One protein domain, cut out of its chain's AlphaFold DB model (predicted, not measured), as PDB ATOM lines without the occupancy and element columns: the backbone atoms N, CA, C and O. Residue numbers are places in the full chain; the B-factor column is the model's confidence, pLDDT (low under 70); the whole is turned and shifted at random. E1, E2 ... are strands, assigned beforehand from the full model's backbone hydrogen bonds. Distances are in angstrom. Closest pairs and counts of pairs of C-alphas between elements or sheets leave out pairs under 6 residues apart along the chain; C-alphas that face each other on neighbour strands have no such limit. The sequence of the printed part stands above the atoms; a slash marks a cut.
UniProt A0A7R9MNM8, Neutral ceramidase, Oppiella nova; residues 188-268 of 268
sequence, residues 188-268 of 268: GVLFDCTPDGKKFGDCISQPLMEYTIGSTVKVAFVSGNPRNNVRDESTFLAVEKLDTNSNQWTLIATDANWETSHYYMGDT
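This is residues 188 to 268 of the 268 residues of the protein "Neutral ceramidase" of Oppiella nova (UniProt A0A7R9MNM8). With little regular structure, this is a loose domain of long loops, with one hairpin, E2 and E3, reaching toward one end of the longest axis. The short strand E1 lies away from it, paired with part of the loop that follows, and residues 209 to 215 of that loop stick out. The printed part has 81 residues, no named helix and three strands, E1, E2, E3, 16 residues, all strand. The radius of gyration of the C-alphas is 14.9 A and the spans are 45 by 30 by 27 A.

E2, residues 238 to 243, and E3, residues 248 to 254, form an antiparallel hairpin at 150 degrees, joined by a tight link. N 239 and O 253 are within hydrogen-bond range at 2.8 A. E1, residues 203 to 205, is apart from both and pairs with no named strand, but pairs antiparallel with residues 220 to 221.

E2 measures 15.7 A from C-alpha 238 at (47.202, 45.213, 5.565), E3 17.5 A to C-alpha 254 at (45.130, 41.416, 7.411), and E1 5.7 A.

The C-alphas farthest apart, Gly 188 and Asn 245, are 46.9 A apart. The printed part has no cut. The E1 to E2 link, 32 residues, is long. Residues 267 to 268 have pLDDT under 70.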
ATOM      1  N   GLY A 188      27.148  41.563 -13.582       85.88
ATOM      2  CA  GLY A 188      28.584  41.689 -13.326       85.88
ATOM      3  C   GLY A 188      28.989  43.120 -12.959       85.88
ATOM      4  O   GLY A 188      28.169  44.039 -12.979       85.88
ATOM      5  N   VAL A 189      30.267  43.313 -12.631       91.06
ATOM      6  CA  VAL A 189      30.846  44.661 -12.558       91.06
ATOM      7  C   VAL A 189      30.967  45.185 -13.988       91.06
ATOM      8  O   VAL A 189      31.568  44.522 -14.830       91.06
ATOM      9  N   LEU A 190      30.339  46.325 -14.285       89.38
ATOM     10  CA  LEU A 190      30.360  46.908 -15.632       89.38
ATOM     11  C   LEU A 190      31.640  47.712 -15.863       89.38
ATOM     12  O   LEU A 190      32.344  47.496 -16.845       89.38
ATOM     13  N   PHE A 191      31.922  48.641 -14.956       90.56
ATOM     14  CA  PHE A 191      33.144  49.430 -14.898       90.56
ATOM     15  C   PHE A 191      33.291  50.007 -13.487       90.56
ATOM     16  O   PHE A 191      32.310  50.099 -12.747       90.56
ATOM     17  N   ASP A 192      34.503  50.437 -13.155       93.44
ATOM     18  CA  ASP A 192      34.798  51.234 -11.970       93.44
ATOM     19  C   ASP A 192      35.332  52.591 -12.413       93.44
ATOM     20  O   ASP A 192      36.084  52.694 -13.386       93.44
ATOM     21  N   CYS A 193      34.958  53.636 -11.687       92.56
ATOM     22  CA  CYS A 193      35.456  54.984 -11.899       92.56
ATOM     23  C   CYS A 193      36.036  55.542 -10.599       92.56
ATOM     24  O   CYS A 193      35.797  55.035  -9.504       92.56
ATOM     25  N   THR A 194      36.838  56.589 -10.741       93.94
ATOM     26  CA  THR A 194      37.404  57.344  -9.625       93.94
ATOM     27  C   THR A 194      36.768  58.729  -9.586       93.94
ATOM     28  O   THR A 194      36.426  59.256 -10.647       93.94
ATOM     29  N   PRO A 195      36.654  59.366  -8.407       91.06
ATOM     30  CA  PRO A 195      36.271  60.770  -8.326       91.06
ATOM     31  C   PRO A 195      37.193  61.669  -9.164       91.06
ATOM     32  O   PRO A 195      38.372  61.349  -9.355       91.06
ATOM     33  N   ASP A 196      36.678  62.814  -9.617       92.12
ATOM     34  CA  ASP A 196      37.441  63.756 -10.441       92.12
ATOM     35  C   ASP A 196      38.763  64.152  -9.769       92.12
ATOM     36  O   ASP A 196      38.816  64.570  -8.609       92.12
ATOM     37  N   GLY A 197      39.860  64.003 -10.514       93.88
ATOM     38  CA  GLY A 197      41.209  64.315 -10.035       93.88
ATOM     39  C   GLY A 197      41.807  63.311  -9.039       93.88
ATOM     40  O   GLY A 197      42.905  63.561  -8.542       93.88
ATOM     41  N   LYS A 198      41.133  62.189  -8.753       95.12
ATOM     42  CA  LYS A 198      41.642  61.089  -7.916       95.12
ATOM     43  C   LYS A 198      42.019  59.867  -8.747       95.12
ATOM     44  O   LYS A 198      41.601  59.721  -9.893       95.12
ATOM     45  N   LYS A 199      42.810  58.976  -8.154       96.88
ATOM     46  CA  LYS A 199      43.201  57.674  -8.706       96.88
ATOM     47  C   LYS A 199      42.827  56.552  -7.740       96.88
ATOM     48  O   LYS A 199      42.689  56.777  -6.540       96.88
ATOM     49  N   PHE A 200      42.693  55.332  -8.257       96.56
ATOM     50  CA  PHE A 200      42.571  54.145  -7.408       96.56
ATOM     51  C   PHE A 200      43.780  54.036  -6.470       96.56
ATOM     52  O   PHE A 200      44.918  54.225  -6.899       96.56
ATOM     53  N   GLY A 201      43.518  53.734  -5.201       96.31
ATOM     54  CA  GLY A 201      44.508  53.693  -4.126       96.31
ATOM     55  C   GLY A 201      44.716  55.023  -3.396       96.31
ATOM     56  O   GLY A 201      45.357  55.029  -2.347       96.31
ATOM     57  N   ASP A 202      44.162  56.141  -3.882       97.19
ATOM     58  CA  ASP A 202      44.278  57.420  -3.176       97.19
ATOM     59  C   ASP A 202      43.558  57.362  -1.823       97.19
ATOM     60  O   ASP A 202      42.386  56.990  -1.740       97.19
ATOM     61  N   CYS A 203      44.237  57.793  -0.758       95.94
ATOM     62  CA  CYS A 203      43.630  57.913   0.564       95.94
ATOM     63  C   CYS A 203      42.677  59.120   0.611       95.94
ATOM     64  O   CYS A 203      43.079  60.259   0.350       95.94
ATOM     65  N   ILE A 204      41.413  58.870   0.952       93.94
ATOM     66  CA  ILE A 204      40.360  59.889   1.099       93.94
ATOM     67  C   ILE A 204      40.102  60.256   2.563       93.94
ATOM     68  O   ILE A 204      39.656  61.366   2.840       93.94
ATOM     69  N   SER A 205      40.424  59.359   3.499       95.81
ATOM     70  CA  SER A 205      40.387  59.626   4.939       95.81
ATOM     71  C   SER A 205      41.662  59.097   5.576       95.81
ATOM     72  O   SER A 205      41.830  57.884   5.700       95.81
ATOM     73  N   GLN A 206      42.546  60.014   5.968       96.94
ATOM     74  CA  GLN A 206      43.800  59.701   6.652       96.94
ATOM     75  C   GLN A 206      43.550  59.302   8.116       96.94
ATOM     76  O   GLN A 206      42.577  59.774   8.715       96.94
ATOM     77  N   PRO A 207      44.418  58.466   8.714       96.31
ATOM     78  CA  PRO A 207      44.361  58.184  10.140       96.31
ATOM     79  C   PRO A 207      44.805  59.409  10.958       96.31
ATOM     80  O   PRO A 207      45.441  60.334  10.450       96.31
ATOM     81  N   LEU A 208      44.488  59.407  12.253       96.44
ATOM     82  CA  LEU A 208      45.065  60.345  13.213       96.44
ATOM     83  C   LEU A 208      46.551  60.028  13.432       96.44
ATOM     84  O   LEU A 208      47.001  58.905  13.210       96.44
ATOM     85  N   MET A 209      47.304  61.020  13.908       96.00
ATOM     86  CA  MET A 209      48.739  60.865  14.185       96.00
ATOM     87  C   MET A 209      49.024  59.880  15.320       96.00
ATOM     88  O   MET A 209      50.053  59.211  15.313       96.00
ATOM     89  N   GLU A 210      48.126  59.800  16.300       96.88
ATOM     90  CA  GLU A 210      48.308  59.005  17.508       96.88
ATOM     91  C   GLU A 210      46.990  58.349  17.917       96.88
ATOM     92  O   GLU A 210      45.906  58.913  17.751       96.88
ATOM     93  N   TYR A 211      47.107  57.151  18.480       97.44
ATOM     94  CA  TYR A 211      45.998  56.368  19.006       97.44
ATOM     95  C   TYR A 211      46.409  55.720  20.324       97.44
ATOM     96  O   TYR A 211      47.577  55.397  20.542       97.44
ATOM     97  N   THR A 212      45.430  55.479  21.190       97.56
ATOM     98  CA  THR A 212      45.609  54.670  22.400       97.56
ATOM     99  C   THR A 212      45.136  53.238  22.166       97.56
ATOM    100  O   THR A 212      44.279  52.986  21.320       97.56
ATOM    101  N   ILE A 213      45.663  52.287  22.940       97.06
ATOM    102  CA  ILE A 213      45.189  50.897  22.908       97.06
ATOM    103  C   ILE A 213      43.679  50.870  23.198       97.06
ATOM    104  O   ILE A 213      43.213  51.496  24.148       97.06
ATOM    105  N   GLY A 214      42.925  50.149  22.364       96.56
ATOM    106  CA  GLY A 214      41.461  50.081  22.419       96.56
ATOM    107  C   GLY A 214      40.740  51.095  21.523       96.56
ATOM    108  O   GLY A 214      39.529  50.993  21.351       96.56
ATOM    109  N   SER A 215      41.453  52.049  20.917       97.12
ATOM    110  CA  SER A 215      40.886  52.939  19.899       97.12
ATOM    111  C   SER A 215      40.727  52.235  18.545       97.12
ATOM    112  O   SER A 215      41.499  51.343  18.201       97.12
ATOM    113  N   THR A 216      39.754  52.675  17.742       97.12
ATOM    114  CA  THR A 216      39.560  52.199  16.363       97.12
ATOM    115  C   THR A 216      40.187  53.168  15.368       97.12
ATOM    116  O   THR A 216      39.803  54.337  15.305       97.12
ATOM    117  N   VAL A 217      41.109  52.668  14.548       97.75
ATOM    118  CA  VAL A 217      41.658  53.409  13.407       97.75
ATOM    119  C   VAL A 217      40.702  53.265  12.226       97.75
ATOM    120  O   VAL A 217      40.288  52.159  11.891       97.75
ATOM    121  N   LYS A 218      40.334  54.383  11.594       97.19
ATOM    122  CA  LYS A 218      39.513  54.398  10.379       97.19
ATOM    123  C   LYS A 218      40.264  55.124   9.281       97.19
ATOM    124  O   LYS A 218      40.649  56.276   9.453       97.19
ATOM    125  N   VAL A 219      40.429  54.439   8.162       97.38
ATOM    126  CA  VAL A 219      41.011  54.971   6.934       97.38
ATOM    127  C   VAL A 219      40.100  54.614   5.774       97.38
ATOM    128  O   VAL A 219      39.346  53.645   5.849       97.38
ATOM    129  N   ALA A 220      40.147  55.403   4.711       96.69
ATOM    130  CA  ALA A 220      39.376  55.121   3.511       96.69
ATOM    131  C   ALA A 220      40.194  55.459   2.269       96.69
ATOM    132  O   ALA A 220      40.958  56.430   2.266       96.69
ATOM    133  N   PHE A 221      40.008  54.662   1.220       97.00
ATOM    134  CA  PHE A 221      40.734  54.755  -0.040       97.00
ATOM    135  C   PHE A 221      39.761  54.709  -1.216       97.00
ATOM    136  O   PHE A 221      38.709  54.075  -1.130       97.00
ATOM    137  N   VAL A 222      40.126  55.347  -2.326       96.88
ATOM    138  CA  VAL A 222      39.445  55.138  -3.607       96.88
ATOM    139  C   VAL A 222      39.734  53.711  -4.069       96.88
ATOM    140  O   VAL A 222      40.890  53.357  -4.295       96.88
ATOM    141  N   SER A 223      38.699  52.891  -4.227       95.25
ATOM    142  CA  SER A 223      38.823  51.483  -4.620       95.25
ATOM    143  C   SER A 223      37.845  51.142  -5.736       95.25
ATOM    144  O   SER A 223      36.796  51.768  -5.857       95.25
ATOM    145  N   GLY A 224      38.183  50.128  -6.533       94.81
ATOM    146  CA  GLY A 224      37.218  49.457  -7.402       94.81
ATOM    147  C   GLY A 224      36.395  48.418  -6.637       94.81
ATOM    148  O   GLY A 224      36.683  48.101  -5.476       94.81
ATOM    149  N   ASN A 225      35.393  47.861  -7.310       94.69
ATOM    150  CA  ASN A 225      34.490  46.857  -6.775       94.69
ATOM    151  C   ASN A 225      35.243  45.568  -6.388       94.69
ATOM    152  O   ASN A 225      35.900  44.970  -7.247       94.69
ATOM    153  N   PRO A 226      35.111  45.067  -5.142       95.06
ATOM    154  CA  PRO A 226      35.737  43.817  -4.704       95.06
ATOM    155  C   PRO A 226      35.340  42.597  -5.542       95.06
ATOM    156  O   PRO A 226      36.061  41.609  -5.580       95.06
ATOM    157  N   ARG A 227      34.217  42.656  -6.271       93.62
ATOM    158  CA  ARG A 227      33.790  41.586  -7.186       93.62
ATOM    159  C   ARG A 227      34.693  41.429  -8.415       93.62
ATOM    160  O   ARG A 227      34.591  40.406  -9.083       93.62
ATOM    161  N   ASN A 228      35.557  42.401  -8.718       94.69
ATOM    162  CA  ASN A 228      36.541  42.272  -9.797       94.69
ATOM    163  C   ASN A 228      37.623  41.236  -9.483       94.69
ATOM    164  O   ASN A 228      38.166  40.614 -10.391       94.69
ATOM    165  N   ASN A 229      37.973  41.086  -8.207       94.50
ATOM    166  CA  ASN A 229      38.984  40.147  -7.757       94.50
ATOM    167  C   ASN A 229      38.728  39.826  -6.286       94.50
ATOM    168  O   ASN A 229      38.851  40.707  -5.441       94.50
ATOM    169  N   VAL A 230      38.415  38.565  -6.000       92.81
ATOM    170  CA  VAL A 230      38.152  38.060  -4.644       92.81
ATOM    171  C   VAL A 230      39.398  38.018  -3.754       92.81
ATOM    172  O   VAL A 230      39.265  37.912  -2.542       92.81
ATOM    173  N   ARG A 231      40.588  38.174  -4.349       93.50
ATOM    174  CA  ARG A 231      41.896  38.200  -3.684       93.50
ATOM    175  C   ARG A 231      42.210  36.915  -2.915       93.50
ATOM    176  O   ARG A 231      42.730  36.981  -1.807       93.50
ATOM    177  N   ASP A 232      41.939  35.766  -3.534       92.00
ATOM    178  CA  ASP A 232      42.251  34.444  -2.973       92.00
ATOM    179  C   ASP A 232      43.718  34.355  -2.525       92.00
ATOM    180  O   ASP A 232      44.623  34.792  -3.244       92.00
ATOM    181  N   GLU A 233      43.945  33.809  -1.325       93.69
ATOM    182  CA  GLU A 233      45.265  33.715  -0.669       93.69
ATOM    183  C   GLU A 233      46.002  35.068  -0.547       93.69
ATOM    184  O   GLU A 233      47.230  35.142  -0.457       93.69
ATOM    185  N   SER A 234      45.250  36.170  -0.558       95.94
ATOM    186  CA  SER A 234      45.742  37.537  -0.415       95.94
ATOM    187  C   SER A 234      44.841  38.319   0.547       95.94
ATOM    188  O   SER A 234      44.138  37.736   1.367       95.94
ATOM    189  N   THR A 235      44.913  39.650   0.517       97.00
ATOM    190  CA  THR A 235      44.151  40.509   1.427       97.00
ATOM    191  C   THR A 235      43.782  41.844   0.788       97.00
ATOM    192  O   THR A 235      44.551  42.374  -0.023       97.00
ATOM    193  N   PHE A 236      42.608  42.386   1.121       97.19
ATOM    194  CA  PHE A 236      42.156  43.730   0.742       97.19
ATOM    195  C   PHE A 236      42.774  44.836   1.605       97.19
ATOM    196  O   PHE A 236      42.835  45.981   1.160       97.19
ATOM    197  N   LEU A 237      43.243  44.517   2.816       97.19
ATOM    198  CA  LEU A 237      43.902  45.472   3.707       97.19
ATOM    199  C   LEU A 237      45.056  44.821   4.458       97.19
ATOM    200  O   LEU A 237      44.992  43.664   4.852       97.19
ATOM    201  N   ALA A 238      46.092  45.605   4.718       97.50
ATOM    202  CA  ALA A 238      47.202  45.213   5.565       97.50
ATOM    203  C   ALA A 238      47.449  46.317   6.591       97.50
ATOM    204  O   ALA A 238      47.487  47.501   6.248       97.50
ATOM    205  N   VAL A 239      47.622  45.924   7.847       98.00
ATOM    206  CA  VAL A 239      48.201  46.784   8.873       98.00
ATOM    207  C   VAL A 239      49.653  46.374   9.013       98.00
ATOM    208  O   VAL A 239      49.955  45.217   9.318       98.00
ATOM    209  N   GLU A 240      50.552  47.321   8.789       97.75
ATOM    210  CA  GLU A 240      51.987  47.093   8.855       97.75
ATOM    211  C   GLU A 240      52.607  47.949   9.958       97.75
ATOM    212  O   GLU A 240      52.179  49.071  10.231       97.75
ATOM    213  N   LYS A 241      53.638  47.410  10.603       97.44
ATOM    214  CA  LYS A 241      54.434  48.098  11.611       97.44
ATOM    215  C   LYS A 241      55.819  48.386  11.053       97.44
ATOM    216  O   LYS A 241      56.545  47.456  10.699       97.44
ATOM    217  N   LEU A 242      56.189  49.661  11.032       97.56
ATOM    218  CA  LEU A 242      57.537  50.106  10.706       97.56
ATOM    219  C   LEU A 242      58.469  49.890  11.905       97.56
ATOM    220  O   LEU A 242      58.226  50.420  12.991       97.56
ATOM    221  N   ASP A 243      59.548  49.139  11.710       95.62
ATOM    222  CA  ASP A 243      60.691  49.131  12.622       95.62
ATOM    223  C   ASP A 243      61.593  50.328  12.309       95.62
ATOM    224  O   ASP A 243      62.217  50.400  11.251       95.62
ATOM    225  N   THR A 244      61.682  51.277  13.241       93.94
ATOM    226  CA  THR A 244      62.440  52.523  13.068       93.94
ATOM    227  C   THR A 244      63.952  52.315  12.990       93.94
ATOM    228  O   THR A 244      64.647  53.190  12.484       93.94
ATOM    229  N   ASN A 245      64.478  51.186  13.482       94.69
ATOM    230  CA  ASN A 245      65.915  50.910  13.441       94.69
ATOM    231  C   ASN A 245      66.345  50.350  12.082       94.69
ATOM    232  O   ASN A 245      67.383  50.736  11.550       94.69
ATOM    233  N   SER A 246      65.552  49.430  11.528       94.06
ATOM    234  CA  SER A 246      65.835  48.773  10.247       94.06
ATOM    235  C   SER A 246      65.147  49.439   9.048       94.06
ATOM    236  O   SER A 246      65.469  49.127   7.901       94.06
ATOM    237  N   ASN A 247      64.213  50.364   9.300       94.56
ATOM    238  CA  ASN A 247      63.339  50.996   8.312       94.56
ATOM    239  C   ASN A 247      62.572  49.969   7.456       94.56
ATOM    240  O   ASN A 247      62.377  50.165   6.256       94.56
ATOM    241  N   GLN A 248      62.185  48.846   8.071       96.75
ATOM    242  CA  GLN A 248      61.433  47.765   7.434       96.75
ATOM    243  C   GLN A 248      59.997  47.721   7.953       96.75
ATOM    244  O   GLN A 248      59.757  47.849   9.156       96.75
ATOM    245  N   TRP A 249      59.048  47.499   7.046       97.25
ATOM    246  CA  TRP A 249      57.651  47.248   7.385       97.25
ATOM    247  C   TRP A 249      57.421  45.760   7.625       97.25
ATOM    248  O   TRP A 249      57.930  44.905   6.902       97.25
ATOM    249  N   THR A 250      56.649  45.454   8.661       97.62
ATOM    250  CA  THR A 250      56.272  44.089   9.033       97.62
ATOM    251  C   THR A 250      54.757  43.985   9.102       97.62
ATOM    252  O   THR A 250      54.115  44.801   9.761       97.62
ATOM    253  N   LEU A 251      54.176  43.002   8.417       97.38
ATOM    254  CA  LEU A 251      52.737  42.753   8.444       97.38
ATOM    255  C   LEU A 251      52.313  42.299   9.846       97.38
ATOM    256  O   LEU A 251      52.865  41.332  10.370       97.38
ATOM    257  N   ILE A 252      51.335  42.986  10.439       97.69
ATOM    258  CA  ILE A 252      50.811  42.655  11.773       97.69
ATOM    259  C   ILE A 252      49.350  42.203  11.757       97.69
ATOM    260  O   ILE A 252      48.961  41.451  12.644       97.69
ATOM    261  N   ALA A 253      48.558  42.625  10.768       98.00
ATOM    262  CA  ALA A 253      47.184  42.160  10.589       98.00
ATOM    263  C   ALA A 253      46.731  42.280   9.127       98.00
ATOM    264  O   ALA A 253      47.175  43.179   8.407       98.00
ATOM    265  N   THR A 254      45.823  41.402   8.711       98.12
ATOM    266  CA  THR A 254      45.130  41.416   7.411       98.12
ATOM    267  C   THR A 254      43.617  41.444   7.614       98.12
ATOM    268  O   THR A 254      43.155  41.358   8.747       98.12
ATOM    269  N   ASP A 255      42.828  41.495   6.539       96.56
ATOM    270  CA  ASP A 255      41.364  41.297   6.596       96.56
ATOM    271  C   ASP A 255      40.900  39.941   7.174       96.56
ATOM    272  O   ASP A 255      39.717  39.793   7.483       96.56
ATOM    273  N   ALA A 256      41.798  38.969   7.366       97.00
ATOM    274  CA  ALA A 256      41.502  37.714   8.062       97.00
ATOM    275  C   ALA A 256      41.540  37.849   9.598       97.00
ATOM    276  O   ALA A 256      41.056  36.969  10.316       97.00
ATOM    277  N   ASN A 257      42.126  38.930  10.118       98.00
ATOM    278  CA  ASN A 257      42.226  39.200  11.547       98.00
ATOM    279  C   ASN A 257      40.941  39.841  12.093       98.00
ATOM    280  O   ASN A 257      40.436  40.813  11.529       98.00
ATOM    281  N   TRP A 258      40.470  39.358  13.250       97.62
ATOM    282  CA  TRP A 258      39.233  39.810  13.910       97.62
ATOM    283  C   TRP A 258      39.240  41.301  14.275       97.62
ATOM    284  O   TRP A 258      38.202  41.958  14.302       97.62
ATOM    285  N   GLU A 259      40.417  41.841  14.575       96.69
ATOM    286  CA  GLU A 259      40.641  43.243  14.917       96.69
ATOM    287  C   GLU A 259      40.542  44.204  13.721       96.69
ATOM    288  O   GLU A 259      40.563  45.420  13.918       96.69
ATOM    289  N   THR A 260      40.419  43.690  12.494       97.88
ATOM    290  CA  THR A 260      40.281  44.505  11.283       97.88
ATOM    291  C   THR A 260      38.893  44.369  10.663       97.88
ATOM    292  O   THR A 260      38.145  43.426  10.916       97.88
ATOM    293  N   SER A 261      38.496  45.351   9.856       97.38
ATOM    294  CA  SER A 261      37.243  45.290   9.105       97.38
ATOM    295  C   SER A 261      37.381  46.049   7.793       97.38
ATOM    296  O   SER A 261      37.849  47.188   7.773       97.38
ATOM    297  N   HIS A 262      36.942  45.421   6.704       95.88
ATOM    298  CA  HIS A 262      36.912  46.003   5.368       95.88
ATOM    299  C   HIS A 262      35.469  46.327   4.972       95.88
ATOM    300  O   HIS A 262      34.610  45.446   4.960       95.88
ATOM    301  N   TYR A 263      35.210  47.584   4.612       95.56
ATOM    302  CA  TYR A 263      33.912  48.024   4.108       95.56
ATOM    303  C   TYR A 263      34.084  48.587   2.704       95.56
ATOM    304  O   TYR A 263      34.856  49.521   2.500       95.56
ATOM    305  N   TYR A 264      33.322  48.052   1.752       94.06
ATOM    306  CA  TYR A 264      33.201  48.633   0.423       94.06
ATOM    307  C   TYR A 264      31.904  49.434   0.328       94.06
ATOM    308  O   TYR A 264      30.818  48.896   0.547       94.06
ATOM    309  N   MET A 265      32.028  50.714  -0.007       89.44
ATOM    310  CA  MET A 265      30.904  51.598  -0.299       89.44
ATOM    311  C   MET A 265      30.927  51.869  -1.798       89.44
ATOM    312  O   MET A 265      31.775  52.615  -2.276       89.44
ATOM    313  N   GLY A 266      30.045  51.200  -2.538       79.12
ATOM    314  CA  GLY A 266      29.822  51.530  -3.938       79.12
ATOM    315  C   GLY A 266      28.926  52.756  -4.023       79.12
ATOM    316  O   GLY A 266      27.839  52.746  -3.443       79.12
ATOM    317  N   ASP A 267      29.365  53.780  -4.747       62.75
ATOM    318  CA  ASP A 267      28.461  54.832  -5.200       62.75
ATOM    319  C   ASP A 267      27.514  54.199  -6.233       62.75
ATOM    320  O   ASP A 267      27.962  53.624  -7.228       62.75
ATOM    321  N   THR A 268      26.212  54.196  -5.938       50.03
ATOM    322  CA  THR A 268      25.161  53.749  -6.869       50.03
ATOM    323  C   THR A 268      24.974  54.724  -8.014       50.03
ATOM    324  O   THR A 268      24.903  55.937  -7.708       50.03
TER     325      THR A 268